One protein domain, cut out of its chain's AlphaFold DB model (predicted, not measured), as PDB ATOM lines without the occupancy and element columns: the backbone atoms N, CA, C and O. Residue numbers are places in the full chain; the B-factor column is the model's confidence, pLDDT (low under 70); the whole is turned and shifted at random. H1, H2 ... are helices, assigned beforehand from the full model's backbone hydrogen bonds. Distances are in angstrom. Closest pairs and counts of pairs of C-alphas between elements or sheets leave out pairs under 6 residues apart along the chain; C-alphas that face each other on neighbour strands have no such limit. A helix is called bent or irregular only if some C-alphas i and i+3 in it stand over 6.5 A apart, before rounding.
ATOM      1  N   ARG A   2      66.872  58.672 107.062       54.56
ATOM      2  CA  ARG A   2      65.853  59.073 108.062       54.56
ATOM      3  C   ARG A   2      65.802  58.202 109.330       54.56
ATOM      4  O   ARG A   2      65.779  58.739 110.430       54.56
ATOM      5  N   LYS A   3      65.916  56.874 109.195       54.97
ATOM      6  CA  LYS A   3      66.021  55.934 110.335       54.97
ATOM      7  C   LYS A   3      67.240  56.173 111.254       54.97
ATOM      8  O   LYS A   3      67.214  55.729 112.391       54.97
ATOM      9  N   GLN A   4      68.279  56.868 110.783       53.94
ATOM     10  CA  GLN A   4      69.484  57.227 111.552       53.94
ATOM     11  C   GLN A   4      69.353  58.592 112.259       53.94
ATOM     12  O   GLN A   4      70.090  58.850 113.201       53.94
ATOM     13  N   ILE A   5      68.411  59.449 111.841       61.66
ATOM     14  CA  ILE A   5      68.106  60.733 112.509       61.66
ATOM     15  C   ILE A   5      67.342  60.492 113.831       61.66
ATOM     16  O   ILE A   5      67.455  61.266 114.785       61.66
ATOM     17  N   GLY A   6      66.595  59.384 113.910       62.75
ATOM     18  CA  GLY A   6      65.814  58.997 115.087       62.75
ATOM     19  C   GLY A   6      64.611  59.913 115.334       62.75
ATOM     20  O   GLY A   6      64.106  60.560 114.417       62.75
ATOM     21  N   SER A   7      64.136  59.973 116.583       73.00
ATOM     22  CA  SER A   7      63.104  60.946 116.964       73.00
ATOM     23  C   SER A   7      63.675  62.364 116.950       73.00
ATOM     24  O   SER A   7      64.657  62.646 117.639       73.00
ATOM     25  N   LEU A   8      63.024  63.268 116.218       78.12
ATOM     26  CA  LEU A   8      63.279  64.711 116.294       78.12
ATOM     27  C   LEU A   8      62.665  65.347 117.555       78.12
ATOM     28  O   LEU A   8      63.116  66.406 117.973       78.12
ATOM     29  N   LYS A   9      61.663  64.699 118.167       82.31
ATOM     30  CA  LYS A   9      60.982  65.168 119.384       82.31
ATOM     31  C   LYS A   9      61.638  64.603 120.642       82.31
ATOM     32  O   LYS A   9      61.923  63.402 120.690       82.31
ATOM     33  N   PHE A  10      61.781  65.449 121.657       84.00
ATOM     34  CA  PHE A  10      62.132  65.052 123.022       84.00
ATOM     35  C   PHE A  10      60.885  64.839 123.893       84.00
ATOM     36  O   PHE A  10      59.761  65.158 123.506       84.00
ATOM     37  N   THR A  11      61.099  64.286 125.082       88.81
ATOM     38  CA  THR A  11      60.094  64.003 126.119       88.81
ATOM     39  C   THR A  11      60.677  64.321 127.497       88.81
ATOM     40  O   THR A  11      61.896  64.402 127.632       88.81
ATOM     41  N   ALA A  12      59.846  64.426 128.540       86.06
ATOM     42  CA  ALA A  12      60.327  64.596 129.921       86.06
ATOM     43  C   ALA A  12      61.314  63.488 130.352       86.06
ATOM     44  O   ALA A  12      62.242  63.730 131.120       86.06
ATOM     45  N   GLU A  13      61.171  62.287 129.784       88.06
ATOM     46  CA  GLU A  13      62.044  61.147 130.058       88.06
ATOM     47  C   GLU A  13      63.405  61.191 129.347       88.06
ATOM     48  O   GLU A  13      64.296  60.413 129.699       88.06
ATOM     49  N   SER A  14      63.583  62.090 128.373       88.31
ATOM     50  CA  SER A  14      64.816  62.213 127.587       88.31
ATOM     51  C   SER A  14      65.992  62.680 128.453       88.31
ATOM     52  O   SER A  14      65.846  63.571 129.291       88.31
ATOM     53  N   LYS A  15      67.181  62.102 128.234       89.62
ATOM     54  CA  LYS A  15      68.387  62.371 129.043       89.62
ATOM     55  C   LYS A  15      68.794  63.845 128.997       89.62
ATOM     56  O   LYS A  15      69.240  64.394 129.994       89.62
ATOM     57  N   GLU A  16      68.596  64.468 127.846       89.50
ATOM     58  CA  GLU A  16      68.906  65.856 127.526       89.50
ATOM     59  C   GLU A  16      67.976  66.832 128.264       89.50
ATOM     60  O   GLU A  16      68.431  67.844 128.790       89.50
ATOM     61  N   VAL A  17      66.685  66.493 128.376       90.31
ATOM     62  CA  VAL A  17      65.708  67.266 129.162       90.31
ATOM     63  C   VAL A  17      66.024  67.145 130.652       90.31
ATOM     64  O   VAL A  17      66.077  68.157 131.349       90.31
ATOM     65  N   LYS A  18      66.315  65.928 131.131       92.25
ATOM     66  CA  LYS A  18      66.713  65.675 132.524       92.25
ATOM     67  C   LYS A  18      67.997  66.413 132.904       92.25
ATOM     68  O   LYS A  18      68.020  67.053 133.948       92.25
ATOM     69  N   ALA A  19      69.016  66.407 132.043       93.00
ATOM     70  CA  ALA A  19      70.265  67.133 132.275       93.00
ATOM     71  C   ALA A  19      70.043  68.646 132.469       93.00
ATOM     72  O   ALA A  19      70.570  69.214 133.421       93.00
ATOM     73  N   LEU A  20      69.210  69.285 131.635       92.06
ATOM     74  CA  LEU A  20      68.875  70.708 131.796       92.06
ATOM     75  C   LEU A  20      68.015  70.989 133.041       92.06
ATOM     76  O   LEU A  20      68.139  72.054 133.644       92.06
ATOM     77  N   CYS A  21      67.164  70.046 133.457       93.25
ATOM     78  CA  CYS A  21      66.403  70.169 134.705       93.25
ATOM     79  C   CYS A  21      67.316  70.089 135.940       93.25
ATOM     80  O   CYS A  21      67.164  70.895 136.855       93.25
ATOM     81  N   GLU A  22      68.294  69.177 135.942       94.50
ATOM     82  CA  GLU A  22      69.314  69.071 136.996       94.50
ATOM     83  C   GLU A  22      70.266  70.279 137.016       94.50
ATOM     84  O   GLU A  22      70.638  70.756 138.089       94.50
ATOM     85  N   GLU A  23      70.620  70.840 135.854       95.00
ATOM     86  CA  GLU A  23      71.404  72.078 135.784       95.00
ATOM     87  C   GLU A  23      70.634  73.253 136.410       95.00
ATOM     88  O   GLU A  23      71.150  73.939 137.297       95.00
ATOM     89  N   LEU A  24      69.367  73.444 136.022       94.06
ATOM     90  CA  LEU A  24      68.490  74.469 136.590       94.06
ATOM     91  C   LEU A  24      68.277  74.265 138.102       94.06
ATOM     92  O   LEU A  24      68.302  75.232 138.865       94.06
ATOM     93  N   TYR A  25      68.113  73.018 138.553       95.19
ATOM     94  CA  TYR A  25      68.058  72.666 139.973       95.19
ATOM     95  C   TYR A  25      69.343  73.062 140.707       95.19
ATOM     96  O   TYR A  25      69.270  73.708 141.754       95.19
ATOM     97  N   GLY A  26      70.514  72.753 140.143       94.38
ATOM     98  CA  GLY A  26      71.815  73.149 140.680       94.38
ATOM     99  C   GLY A  26      71.964  74.667 140.812       94.38
ATOM    100  O   GLY A  26      72.359  75.157 141.872       94.38
ATOM    101  N   GLN A  27      71.569  75.421 139.780       94.88
ATOM    102  CA  GLN A  27      71.572  76.888 139.791       94.88
ATOM    103  C   GLN A  27      70.653  77.454 140.892       94.88
ATOM    104  O   GLN A  27      71.090  78.270 141.707       94.88
ATOM    105  N   LEU A  28      69.399  76.992 140.973       93.94
ATOM    106  CA  LEU A  28      68.421  77.446 141.975       93.94
ATOM    107  C   LEU A  28      68.830  77.066 143.409       93.94
ATOM    108  O   LEU A  28      68.677  77.863 144.337       93.94
ATOM    109  N   LYS A  29      69.414  75.879 143.596       93.19
ATOM    110  CA  LYS A  29      69.978  75.415 144.870       93.19
ATOM    111  C   LYS A  29      71.170  76.268 145.310       93.19
ATOM    112  O   LYS A  29      71.238  76.651 146.477       93.19
ATOM    113  N   GLY A  30      72.052  76.641 144.380       92.12
ATOM    114  CA  GLY A  30      73.144  77.588 144.625       92.12
ATOM    115  C   GLY A  30      72.642  78.971 145.056       92.12
ATOM    116  O   GLY A  30      73.099  79.507 146.066       92.12
ATOM    117  N   GLN A  31      71.635  79.515 144.362       93.25
ATOM    118  CA  GLN A  31      70.991  80.782 144.738       93.25
ATOM    119  C   GLN A  31      70.330  80.711 146.126       93.25
ATOM    120  O   GLN A  31      70.459  81.648 146.919       93.25
ATOM    121  N   PHE A  32      69.666  79.598 146.460       93.31
ATOM    122  CA  PHE A  32      69.097  79.385 147.793       93.31
ATOM    123  C   PHE A  32      70.188  79.328 148.875       93.31
ATOM    124  O   PHE A  32      70.060  79.993 149.904       93.31
ATOM    125  N   PHE A  33      71.278  78.586 148.646       93.12
ATOM    126  CA  PHE A  33      72.411  78.516 149.575       93.12
ATOM    127  C   PHE A  33      73.039  79.892 149.816       93.12
ATOM    128  O   PHE A  33      73.290  80.235 150.969       93.12
ATOM    129  N   PHE A  34      73.228  80.694 148.765       92.31
ATOM    130  CA  PHE A  34      73.752  82.058 148.872       92.31
ATOM    131  C   PHE A  34      72.823  82.982 149.679       92.31
ATOM    132  O   PHE A  34      73.284  83.724 150.542       92.31
ATOM    133  N   LYS A  35      71.506  82.915 149.442       93.31
ATOM    134  CA  LYS A  35      70.523  83.821 150.064       93.31
ATOM    135  C   LYS A  35      70.099  83.426 151.486       93.31
ATOM    136  O   LYS A  35      69.712  84.295 152.264       93.31
ATOM    137  N   PHE A  36      70.124  82.136 151.827       90.31
ATOM    138  CA  PHE A  36      69.538  81.617 153.074       90.31
ATOM    139  C   PHE A  36      70.474  80.731 153.914       90.31
ATOM    140  O   PHE A  36      70.151  80.452 155.073       90.31
ATOM    141  N   GLY A  37      71.624  80.321 153.370       89.38
ATOM    142  CA  GLY A  37      72.594  79.443 154.024       89.38
ATOM    143  C   GLY A  37      72.211  77.958 153.984       89.38
ATOM    144  O   GLY A  37      71.043  77.585 154.110       89.38
ATOM    145  N   PHE A  38      73.215  77.082 153.867       89.62
ATOM    146  CA  PHE A  38      73.016  75.630 153.727       89.62
ATOM    147  C   PHE A  38      72.191  75.001 154.866       89.62
ATOM    148  O   PHE A  38      71.429  74.071 154.628       89.62
ATOM    149  N   ARG A  39      72.281  75.540 156.092       89.06
ATOM    150  CA  ARG A  39      71.552  75.041 157.277       89.06
ATOM    151  C   ARG A  39      70.024  75.157 157.174       89.06
ATOM    152  O   ARG A  39      69.332  74.539 157.973       89.06
ATOM    153  N   LYS A  40      69.494  75.945 156.229       87.88
ATOM    154  CA  LYS A  40      68.046  76.051 155.959       87.88
ATOM    155  C   LYS A  40      67.565  75.118 154.839       87.88
ATOM    156  O   LYS A  40      66.383  75.138 154.506       87.88
ATOM    157  N   TRP A  41      68.456  74.319 154.251       90.81
ATOM    158  CA  TRP A  41      68.093  73.331 153.239       90.81
ATOM    159  C   TRP A  41      67.467  72.086 153.868       90.81
ATOM    160  O   TRP A  41      67.975  71.553 154.852       90.81
ATOM    161  N   ASN A  42      66.385  71.595 153.270       92.69
ATOM    162  CA  ASN A  42      65.761  70.319 153.599       92.69
ATOM    163  C   ASN A  42      64.977  69.790 152.388       92.69
ATOM    164  O   ASN A  42      64.859  70.463 151.360       92.69
ATOM    165  N   GLU A  43      64.431  68.585 152.520       92.12
ATOM    166  CA  GLU A  43      63.712  67.911 151.439       92.12
ATOM    167  C   GLU A  43      62.440  68.659 150.996       92.12
ATOM    168  O   GLU A  43      62.164  68.749 149.803       92.12
ATOM    169  N   ASN A  44      61.727  69.320 151.912       93.81
ATOM    170  CA  ASN A  44      60.546  70.116 151.553       93.81
ATOM    171  C   ASN A  44      60.920  71.333 150.683       93.81
ATOM    172  O   ASN A  44      60.168  71.698 149.782       93.81
ATOM    173  N   VAL A  45      62.089  71.948 150.911       92.44
ATOM    174  CA  VAL A  45      62.629  73.013 150.041       92.44
ATOM    175  C   VAL A  45      63.006  72.452 148.666       92.44
ATOM    176  O   VAL A  45      62.656  73.057 147.653       92.44
ATOM    177  N   SER A  46      63.659  71.284 148.626       91.88
ATOM    178  CA  SER A  46      64.004  70.570 147.387       91.88
ATOM    179  C   SER A  46      62.764  70.309 146.521       91.88
ATOM    180  O   SER A  46      62.676  70.777 145.383       91.88
ATOM    181  N   GLN A  47      61.751  69.654 147.095       94.06
ATOM    182  CA  GLN A  47      60.501  69.315 146.409       94.06
ATOM    183  C   GLN A  47      59.713  70.556 145.978       94.06
ATOM    184  O   GLN A  47      59.120  70.560 144.898       94.06
ATOM    185  N   LYS A  48      59.737  71.633 146.777       94.56
ATOM    186  CA  LYS A  48      59.105  72.906 146.414       94.56
ATOM    187  C   LYS A  48      59.761  73.536 145.180       94.56
ATOM    188  O   LYS A  48      59.045  73.945 144.271       94.56
ATOM    189  N   ILE A  49      61.096  73.549 145.099       93.00
ATOM    190  CA  ILE A  49      61.832  74.049 143.923       93.00
ATOM    191  C   ILE A  49      61.485  73.228 142.671       93.00
ATOM    192  O   ILE A  49      61.159  73.807 141.633       93.00
ATOM    193  N   TRP A  50      61.467  71.896 142.770       94.50
ATOM    194  CA  TRP A  50      61.050  71.034 141.658       94.50
ATOM    195  C   TRP A  50      59.613  71.317 141.207       94.50
ATOM    196  O   TRP A  50      59.378  71.576 140.026       94.50
ATOM    197  N   LYS A  51      58.659  71.349 142.145       95.31
ATOM    198  CA  LYS A  51      57.234  71.558 141.858       95.31
ATOM    199  C   LYS A  51      56.922  72.941 141.277       95.31
ATOM    200  O   LYS A  51      56.108  73.030 140.363       95.31
ATOM    201  N   GLU A  52      57.529  74.002 141.808       94.81
ATOM    202  CA  GLU A  52      57.145  75.390 141.504       94.81
ATOM    203  C   GLU A  52      58.057  76.084 140.483       94.81
ATOM    204  O   GLU A  52      57.623  77.039 139.848       94.81
ATOM    205  N   SER A  53      59.309  75.640 140.306       92.69
ATOM    206  CA  SER A  53      60.295  76.329 139.448       92.69
ATOM    207  C   SER A  53      60.819  75.506 138.267       92.69
ATOM    208  O   SER A  53      61.209  76.100 137.261       92.69
ATOM    209  N   ILE A  54      60.839  74.170 138.368       93.75
ATOM    210  CA  ILE A  54      61.424  73.292 137.338       93.75
ATOM    211  C   ILE A  54      60.331  72.611 136.513       93.75
ATOM    212  O   ILE A  54      60.284  72.792 135.298       93.75
ATOM    213  N   ASN A  55      59.402  71.900 137.158       94.25
ATOM    214  CA  ASN A  55      58.322  71.178 136.477       94.25
ATOM    215  C   ASN A  55      57.497  72.062 135.511       94.25
ATOM    216  O   ASN A  55      57.227  71.597 134.402       94.25
ATOM    217  N   PRO A  56      57.164  73.334 135.833       96.56
ATOM    218  CA  PRO A  56      56.466  74.221 134.896       96.56
ATOM    219  C   PRO A  56      57.259  74.566 133.624       96.56
ATOM    220  O   PRO A  56      56.655  74.927 132.619       96.56
ATOM    221  N   LYS A  57      58.596  74.442 133.644       94.50
ATOM    222  CA  LYS A  57      59.484  74.737 132.504       94.50
ATOM    223  C   LYS A  57      59.795  73.526 131.626       94.50
ATOM    224  O   LYS A  57      60.302  73.694 130.520       94.50
ATOM    225  N   ILE A  58      59.474  72.306 132.060       92.25
ATOM    226  CA  ILE A  58      59.712  71.088 131.265       92.25
ATOM    227  C   ILE A  58      59.097  71.177 129.846       92.25
ATOM    228  O   ILE A  58      59.795  70.821 128.894       92.25
ATOM    229  N   PRO A  59      57.867  71.703 129.632       94.75
ATOM    230  CA  PRO A  59      57.308  71.871 128.285       94.75
ATOM    231  C   PRO A  59      58.089  72.860 127.400       94.75
ATOM    232  O   PRO A  59      58.248  72.623 126.202       94.75
ATOM    233  N   GLU A  60      58.609  73.942 127.984       93.81
ATOM    234  CA  GLU A  60      59.448  74.939 127.306       93.81
ATOM    235  C   GLU A  60      60.787  74.315 126.881       93.81
ATOM    236  O   GLU A  60      61.157  74.368 125.707       93.81
ATOM    237  N   ILE A  61      61.455  73.611 127.805       92.25
ATOM    238  CA  ILE A  61      62.718  72.893 127.567       92.25
ATOM    239  C   ILE A  61      62.558  71.837 126.461       92.25
ATOM    240  O   ILE A  61      63.391  71.758 125.556       92.25
ATOM    241  N   ILE A  62      61.475  71.048 126.484       90.94
ATOM    242  CA  ILE A  62      61.163  70.062 125.433       90.94
ATOM    243  C   ILE A  62      60.969  70.745 124.074       90.94
ATOM    244  O   ILE A  62      61.441  70.225 123.058       90.94
ATOM    245  N   THR A  63      60.290  71.894 124.046       92.56
ATOM    246  CA  THR A  63      60.005  72.647 122.817       92.56
ATOM    247  C   THR A  63      61.291  73.199 122.204       92.56
ATOM    248  O   THR A  63      61.576  72.927 121.037       92.56
ATOM    249  N   GLU A  64      62.117  73.888 122.994       90.75
ATOM    250  CA  GLU A  64      63.379  74.470 122.527       90.75
ATOM    251  C   GLU A  64      64.426  73.411 122.150       90.75
ATOM    252  O   GLU A  64      65.100  73.567 121.132       90.75
ATOM    253  N   LEU A  65      64.534  72.291 122.877       86.31
ATOM    254  CA  LEU A  65      65.396  71.180 122.450       86.31
ATOM    255  C   LEU A  65      64.909  70.548 121.138       86.31
ATOM    256  O   LEU A  65      65.714  70.296 120.240       86.31
ATOM    257  N   THR A  66      63.597  70.321 120.994       86.75
ATOM    258  CA  THR A  66      63.001  69.746 119.770       86.75
ATOM    259  C   THR A  66      63.253  70.650 118.561       86.75
ATOM    260  O   THR A  66      63.654  70.167 117.502       86.75
ATOM    261  N   LYS A  67      63.089  71.964 118.737       89.19
ATOM    262  CA  LYS A  67      63.391  72.986 117.731       89.19
ATOM    263  C   LYS A  67      64.877  73.002 117.357       89.19
ATOM    264  O   LYS A  67      65.193  72.798 116.189       89.19
ATOM    265  N   LYS A  68      65.789  73.108 118.332       85.56
ATOM    266  CA  LYS A  68      67.245  73.109 118.085       85.56
ATOM    267  C   LYS A  68      67.725  71.841 117.377       85.56
ATOM    268  O   LYS A  68      68.574  71.913 116.492       85.56
ATOM    269  N   LYS A  69      67.166  70.671 117.714       83.69
ATOM    270  CA  LYS A  69      67.470  69.413 117.011       83.69
ATOM    271  C   LYS A  69      66.937  69.409 115.578       83.69
ATOM    272  O   LYS A  69      67.642  68.959 114.679       83.69
ATOM    273  N   TYR A  70      65.725  69.914 115.352       86.81
ATOM    274  CA  TYR A  70      65.159  70.062 114.012       86.81
ATOM    275  C   TYR A  70      66.012  70.995 113.135       86.81
ATOM    276  O   TYR A  70      66.385  70.612 112.028       86.81
ATOM    277  N   GLU A  71      66.391  72.164 113.658       86.50
ATOM    278  CA  GLU A  71      67.258  73.151 112.999       86.50
ATOM    279  C   GLU A  71      68.644  72.561 112.678       86.50
ATOM    280  O   GLU A  71      69.095  72.618 111.534       86.50
ATOM    281  N   ALA A  72      69.289  71.890 113.640       79.44
ATOM    282  CA  ALA A  72      70.578  71.230 113.425       79.44
ATOM    283  C   ALA A  72      70.509  70.115 112.361       79.44
ATOM    284  O   ALA A  72      71.403  69.998 111.521       79.44
ATOM    285  N   CYS A  73      69.441  69.308 112.350       78.62
ATOM    286  CA  CYS A  73      69.228  68.306 111.305       78.62
ATOM    287  C   CYS A  73      68.953  68.944 109.933       78.62
ATOM    288  O   CYS A  73      69.407  68.412 108.920       78.62
ATOM    289  N   LEU A  74      68.252  70.080 109.876       84.06
ATOM    290  CA  LEU A  74      67.987  70.810 108.636       84.06
ATOM    291  C   LEU A  74      69.279  71.364 108.015       84.06
ATOM    292  O   LEU A  74      69.505  71.166 106.822       84.06
ATOM    293  N   GLU A  75      70.169  71.968 108.807       83.19
ATOM    294  CA  GLU A  75      71.461  72.472 108.311       83.19
ATOM    295  C   GLU A  75      72.423  71.345 107.888       83.19
ATOM    296  O   GLU A  75      73.118  71.461 106.871       83.19
ATOM    297  N   GLN A  76      72.408  70.201 108.583       80.44
ATOM    298  CA  GLN A  76      73.128  68.999 108.137       80.44
ATOM    299  C   GLN A  76      72.616  68.503 106.775       80.44
ATOM    300  O   GLN A  76      73.417  68.166 105.903       80.44
ATOM    301  N   LEU A  77      71.297  68.499 106.554       80.38
ATOM    302  CA  LEU A  77      70.699  68.104 105.274       80.38
ATOM    303  C   LEU A  77      70.981  69.116 104.151       80.38
ATOM    304  O   LEU A  77      71.319  68.697 103.042       80.38
ATOM    305  N   LYS A  78      70.906  70.426 104.428       83.69
ATOM    306  CA  LYS A  78      71.303  71.486 103.481       83.69
ATOM    307  C   LYS A  78      72.760  71.326 103.050       83.69
ATOM    308  O   LYS A  78      73.064  71.465 101.870       83.69
ATOM    309  N   THR A  79      73.642  70.997 103.995       81.88
ATOM    310  CA  THR A  79      75.067  70.746 103.735       81.88
ATOM    311  C   THR A  79      75.266  69.488 102.886       81.88
ATOM    312  O   THR A  79      75.942  69.542 101.861       81.88
ATOM    313  N   LEU A  80      74.633  68.372 103.266       80.38
ATOM    314  CA  LEU A  80      74.773  67.071 102.601       80.38
ATOM    315  C   LEU A  80      74.278  67.071 101.146       80.38
ATOM    316  O   LEU A  80      74.875  66.407 100.299       80.38
ATOM    317  N   PHE A  81      73.204  67.811 100.858       81.69
ATOM    318  CA  PHE A  81      72.602  67.901  99.523       81.69
ATOM    319  C   PHE A  81      72.950  69.194  98.764       81.69
ATOM    320  O   PHE A  81      72.340  69.492  97.735       81.69
ATOM    321  N   LYS A  82      73.931  69.973  99.246       86.00
ATOM    322  CA  LYS A  82      74.288  71.293  98.696       86.00
ATOM    323  C   LYS A  82      74.609  71.261  97.198       86.00
ATOM    324  O   LYS A  82      74.270  72.209  96.494       86.00
ATOM    325  N   ALA A  83      75.265  70.200  96.725       80.12
ATOM    326  CA  ALA A  83      75.655  70.046  95.324       80.12
ATOM    327  C   ALA A  83      74.492  69.538  94.456       80.12
ATOM    328  O   ALA A  83      74.196  70.119  93.415       80.12
ATOM    329  N   GLN A  84      73.800  68.493  94.913       78.06
ATOM    330  CA  GLN A  84      72.718  67.820  94.190       78.06
ATOM    331  C   GLN A  84      71.471  68.703  94.048       78.06
ATOM    332  O   GLN A  84      70.736  68.559  93.083       78.06
ATOM    333  N   LEU A  85      71.244  69.623  94.992       85.12
ATOM    334  CA  LEU A  85      70.132  70.583  94.992       85.12
ATOM    335  C   LEU A  85      70.629  72.023  94.769       85.12
ATOM    336  O   LEU A  85      70.105  72.969  95.360       85.12
ATOM    337  N   SER A  86      71.692  72.195  93.977       86.75
ATOM    338  CA  SER A  86      72.288  73.508  93.674       86.75
ATOM    339  C   SER A  86      71.521  74.309  92.615       86.75
ATOM    340  O   SER A  86      71.662  75.527  92.556       86.75
ATOM    341  N   HIS A  87      70.683  73.645  91.813       84.50
ATOM    342  CA  HIS A  87      69.788  74.252  90.819       84.50
ATOM    343  C   HIS A  87      68.481  74.797  91.417       84.50
ATOM    344  O   HIS A  87      67.752  75.513  90.732       84.50
ATOM    345  N   LEU A  88      68.166  74.454  92.670       86.81
ATOM    346  CA  LEU A  88      66.987  74.954  93.372       86.81
ATOM    347  C   LEU A  88      67.285  76.238  94.146       86.81
ATOM    348  O   LEU A  88      68.344  76.404  94.751       86.81
ATOM    349  N   TRP A  89      66.277  77.106  94.207       87.44
ATOM    350  CA  TRP A  89      66.271  78.272  95.081       87.44
ATOM    351  C   TRP A  89      66.283  77.820  96.549       87.44
ATOM    352  O   TRP A  89      65.645  76.825  96.901       87.44
ATOM    353  N   ASP A  90      66.988  78.547  97.423       85.88
ATOM    354  CA  ASP A  90      67.230  78.091  98.802       85.88
ATOM    355  C   ASP A  90      65.942  77.901  99.621       85.88
ATOM    356  O   ASP A  90      65.850  76.973 100.424       85.88
ATOM    357  N   PHE A  91      64.911  78.708  99.348       89.00
ATOM    358  CA  PHE A  91      63.574  78.532  99.914       89.00
ATOM    359  C   PHE A  91      62.961  77.175  99.523       89.00
ATOM    360  O   PHE A  91      62.608  76.384 100.395       89.00
ATOM    361  N   THR A  92      62.911  76.858  98.224       87.50
ATOM    362  CA  THR A  92      62.381  75.588  97.695       87.50
ATOM    363  C   THR A  92      63.179  74.387  98.204       87.50
ATOM    364  O   THR A  92      62.603  73.381  98.617       87.50
ATOM    365  N   ARG A  93      64.513  74.506  98.243       88.94
ATOM    366  CA  ARG A  93      65.400  73.497  98.832       88.94
ATOM    367  C   ARG A  93      65.086  73.279 100.312       88.94
ATOM    368  O   ARG A  93      64.950  72.135 100.739       88.94
ATOM    369  N   THR A  94      64.942  74.352 101.084       90.25
ATOM    370  CA  THR A  94      64.601  74.279 102.510       90.25
ATOM    371  C   THR A  94      63.247  73.603 102.710       90.25
ATOM    372  O   THR A  94      63.154  72.664 103.496       90.25
ATOM    373  N   GLU A  95      62.224  73.982 101.941       91.81
ATOM    374  CA  GLU A  95      60.876  73.408 102.025       91.81
ATOM    375  C   GLU A  95      60.843  71.897 101.696       91.81
ATOM    376  O   GLU A  95      60.139  71.124 102.353       91.81
ATOM    377  N   LEU A  96      61.646  71.432 100.729       88.44
ATOM    378  CA  LEU A  96      61.813  70.000 100.429       88.44
ATOM    379  C   LEU A  96      62.458  69.225 101.591       88.44
ATOM    380  O   LEU A  96      62.013  68.121 101.923       88.44
ATOM    381  N   LEU A  97      63.486  69.796 102.224       87.12
ATOM    382  CA  LEU A  97      64.168  69.180 103.366       87.12
ATOM    383  C   LEU A  97      63.291  69.187 104.629       87.12
ATOM    384  O   LEU A  97      63.262  68.198 105.362       87.12
ATOM    385  N   GLU A  98      62.496  70.240 104.836       90.88
ATOM    386  CA  GLU A  98      61.450  70.272 105.859       90.88
ATOM    387  C   GLU A  98      60.416  69.157 105.652       90.88
ATOM    388  O   GLU A  98      60.095  68.426 106.591       90.88
ATOM    389  N   LYS A  99      59.900  69.000 104.424       86.56
ATOM    390  CA  LYS A  99      58.932  67.945 104.073       86.56
ATOM    391  C   LYS A  99      59.493  66.557 104.399       86.56
ATOM    392  O   LYS A  99      58.785  65.761 105.022       86.56
ATOM    393  N   PHE A 100      60.765  66.305 104.080       86.06
ATOM    394  CA  PHE A 100      61.482  65.073 104.429       86.06
ATOM    395  C   PHE A 100      61.579  64.841 105.950       86.06
ATOM    396  O   PHE A 100      61.231  63.755 106.421       86.06
ATOM    397  N   LEU A 101      61.989  65.848 106.734       81.25
ATOM    398  CA  LEU A 101      62.050  65.748 108.202       81.25
ATOM    399  C   LEU A 101      60.658  65.455 108.798       81.25
ATOM    400  O   LEU A 101      60.495  64.512 109.581       81.25
ATOM    401  N   LYS A 102      59.646  66.226 108.377       85.94
ATOM    402  CA  LYS A 102      58.268  66.201 108.899       85.94
ATOM    403  C   LYS A 102      57.529  64.888 108.631       85.94
ATOM    404  O   LYS A 102      56.783  64.429 109.491       85.94
ATOM    405  N   GLY A 103      57.715  64.259 107.469       76.62
ATOM    406  CA  GLY A 103      56.888  63.104 107.091       76.62
ATOM    407  C   GLY A 103      57.194  62.484 105.736       76.62
ATOM    408  O   GLY A 103      57.169  61.262 105.601       76.62
ATOM    409  N   ASN A 104      57.452  63.328 104.743       78.12
ATOM    410  CA  ASN A 104      57.203  63.044 103.342       78.12
ATOM    411  C   ASN A 104      58.510  62.967 102.547       78.12
ATOM    412  O   ASN A 104      59.083  63.978 102.148       78.12
ATOM    413  N   GLU A 105      58.973  61.743 102.310       75.62
ATOM    414  CA  GLU A 105      60.259  61.464 101.658       75.62
ATOM    415  C   GLU A 105      60.169  61.521 100.120       75.62
ATOM    416  O   GLU A 105      61.184  61.705  99.448       75.62
ATOM    417  N   LYS A 106      58.955  61.419  99.551       73.12
ATOM    418  CA  LYS A 106      58.725  61.338  98.097       73.12
ATOM    419  C   LYS A 106      59.219  62.566  97.304       73.12
ATOM    420  O   LYS A 106      59.842  62.339  96.270       73.12
ATOM    421  N   PRO A 107      58.994  63.831  97.728       77.31
ATOM    422  CA  PRO A 107      59.428  65.003  96.963       77.31
ATOM    423  C   PRO A 107      60.951  65.085  96.836       77.31
ATOM    424  O   PRO A 107      61.467  65.235  95.734       77.31
ATOM    425  N   LEU A 108      61.671  64.898  97.950       75.00
ATOM    426  CA  LEU A 108      63.134  64.907  97.967       75.00
ATOM    427  C   LEU A 108      63.719  63.749  97.143       75.00
ATOM    428  O   LEU A 108      64.692  63.943  96.421       75.00
ATOM    429  N   LEU A 109      63.115  62.556  97.210       66.62
ATOM    430  CA  LEU A 109      63.539  61.418  96.393       66.62
ATOM    431  C   LEU A 109      63.343  61.679  94.890       66.62
ATOM    432  O   LEU A 109      64.245  61.375  94.112       66.62
ATOM    433  N   LYS A 110      62.202  62.256  94.483       68.88
ATOM    434  CA  LYS A 110      61.925  62.616  93.081       68.88
ATOM    435  C   LYS A 110      62.963  63.608  92.555       68.88
ATOM    436  O   LYS A 110      63.581  63.343  91.529       68.88
ATOM    437  N   GLU A 111      63.215  64.680  93.301       76.12
ATOM    438  CA  GLU A 111      64.190  65.713  92.937       76.12
ATOM    439  C   GLU A 111      65.603  65.132  92.754       76.12
ATOM    440  O   GLU A 111      66.223  65.304  91.708       76.12
ATOM    441  N   LEU A 112      66.094  64.356  93.729       71.38
ATOM    442  CA  LEU A 112      67.425  63.740  93.664       71.38
ATOM    443  C   LEU A 112      67.562  62.736  92.504       71.38
ATOM    444  O   LEU A 112      68.643  62.613  91.921       71.38
ATOM    445  N   MET A 113      66.480  62.037  92.145       61.94
ATOM    446  CA  MET A 113      66.448  61.158  90.972       61.94
ATOM    447  C   MET A 113      66.495  61.952  89.660       61.94
ATOM    448  O   MET A 113      67.239  61.568  88.759       61.94
ATOM    449  N   GLU A 114      65.787  63.080  89.557       66.12
ATOM    450  CA  GLU A 114      65.847  63.964  88.383       66.12
ATOM    451  C   GLU A 114      67.228  64.605  88.192       66.12
ATOM    452  O   GLU A 114      67.699  64.726  87.061       66.12
ATOM    453  N   CYS A 115      67.918  64.977  89.272       65.56
ATOM    454  CA  CYS A 115      69.297  65.467  89.191       65.56
ATOM    455  C   CYS A 115      70.245  64.379  88.674       65.56
ATOM    456  O   CYS A 115      70.999  64.609  87.728       65.56
ATOM    457  N   ARG A 116      70.156  63.162  89.229       60.75
ATOM    458  CA  ARG A 116      70.969  62.018  88.790       60.75
ATOM    459  C   ARG A 116      70.679  61.620  87.339       60.75
ATOM    460  O   ARG A 116      71.597  61.254  86.611       60.75
ATOM    461  N   HIS A 117      69.428  61.725  86.901       59.91
ATOM    462  CA  HIS A 117      69.012  61.514  85.514       59.91
ATOM    463  C   HIS A 117      69.677  62.530  84.565       59.91
ATOM    464  O   HIS A 117      70.282  62.133  83.568       59.91
ATOM    465  N   LYS A 118      69.680  63.824  84.921       67.38
ATOM    466  CA  LYS A 118      70.375  64.888  84.167       67.38
ATOM    467  C   LYS A 118      71.896  64.656  84.098       67.38
ATOM    468  O   LYS A 118      72.490  64.838  83.037       67.38
ATOM    469  N   GLU A 119      72.528  64.193  85.182       62.66
ATOM    470  CA  GLU A 119      73.950  63.798  85.177       62.66
ATOM    471  C   GLU A 119      74.242  62.607  84.249       62.66
ATOM    472  O   GLU A 119      75.250  62.609  83.539       62.66
ATOM    473  N   VAL A 120      73.375  61.588  84.247       54.34
ATOM    474  CA  VAL A 120      73.504  60.413  83.371       54.34
ATOM    475  C   VAL A 120      73.357  60.818  81.906       54.34
ATOM    476  O   VAL A 120      74.212  60.463  81.099       54.34
ATOM    477  N   ILE A 121      72.354  61.629  81.563       55.16
ATOM    478  CA  ILE A 121      72.151  62.128  80.194       55.16
ATOM    479  C   ILE A 121      73.331  62.977  79.718       55.16
ATOM    480  O   ILE A 121      73.755  62.832  78.572       55.16
ATOM    481  N   LYS A 122      73.931  63.797  80.592       65.44
ATOM    482  CA  LYS A 122      75.160  64.527  80.253       65.44
ATOM    483  C   LYS A 122      76.310  63.574  79.892       65.44
ATOM    484  O   LYS A 122      76.954  63.774  78.868       65.44
ATOM    485  N   LYS A 123      76.528  62.511  80.673       56.59
ATOM    486  CA  LYS A 123      77.564  61.497  80.389       56.59
ATOM    487  C   LYS A 123      77.273  60.686  79.124       56.59
ATOM    488  O   LYS A 123      78.193  60.355  78.388       56.59
ATOM    489  N   ILE A 124      76.002  60.407  78.829       47.31
ATOM    490  CA  ILE A 124      75.595  59.783  77.560       47.31
ATOM    491  C   ILE A 124      75.914  60.727  76.390       47.31
ATOM    492  O   ILE A 124      76.522  60.298  75.417       47.31
ATOM    493  N   LYS A 125      75.614  62.027  76.510       56.62
ATOM    494  CA  LYS A 125      75.947  63.055  75.506       56.62
ATOM    495  C   LYS A 125      77.459  63.240  75.282       56.62
ATOM    496  O   LYS A 125      77.860  63.641  74.192       56.62
TER     497      LYS A 125
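Overview. This is residues 2 to 125 of the 340 residues of an uncharacterized protein of Gammaproteobacteria bacterium (UniProt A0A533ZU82). The domain is a long, thin rod of helices strung along one axis: H2 runs out to one end, the bent H3 turns back over it and runs through the middle, H4 crosses the far part of H3, and H5 makes the other end, where residues 120 to 125 stick out. The printed part has 124 residues, with five named helices, H1 to H5 along the chain, and no named strand; the class is all helix. It is extended, with a radius of gyration of the C-alphas of 23.3 A and spans of 83 by 23 by 22 A.

Arrangement. H1, residues 2 to 5, touches no helix. H3, residues 43 to 80, was assigned as one helix by its hydrogen bonds but is bent: C-alphas 56 and 59 are 7.1 A apart, and its arms H3a, residues 43 to 56, and H3b, residues 59 to 80, stand at a steep tilt of 52 degrees. H3a is itself irregular, with C-alphas 52 and 55 6.7 A apart. H2, residues 15 to 36, touches H3a, opposite ways at a steep tilt of 53 degrees, the closest C-alphas being those of Cys 21 and Ile 54, 6.4 A apart. H4, residues 90 to 102, touches residues 70 to 78 of H3b, closest at the C-alphas of Leu 74 and Leu 97, 6.7 A. H5, residues 106 to 125, touches H4, closest at the C-alphas of Leu 96 and Leu 108, 5.8 A, and is apart from H3b. Every O i to N i+4 pair is within hydrogen-bond range in H2, H3b, H4 and H5, and 8 of 10 in H3a; H1 is too short for such a pair.

Along the chain. H1 begins at C-alpha 2, (65.853, 59.073, 108.062), and is 5.3 A long from first to last C-alpha. H2 measures 30.8 A, H3a 19.1 A, H3b 31.4 A, H4 18.0 A and H5 28.5 A, ending at C-alpha 125, (75.947, 63.055, 75.506).

Size, cuts and confidence. The C-alphas farthest apart, those of Arg 39 and Lys 125, are 82.8 A apart. The printed part has no cut and no long link. The model's pLDDT is under 70 at residues 2 to 6, 109 to 110 and 113 to 125.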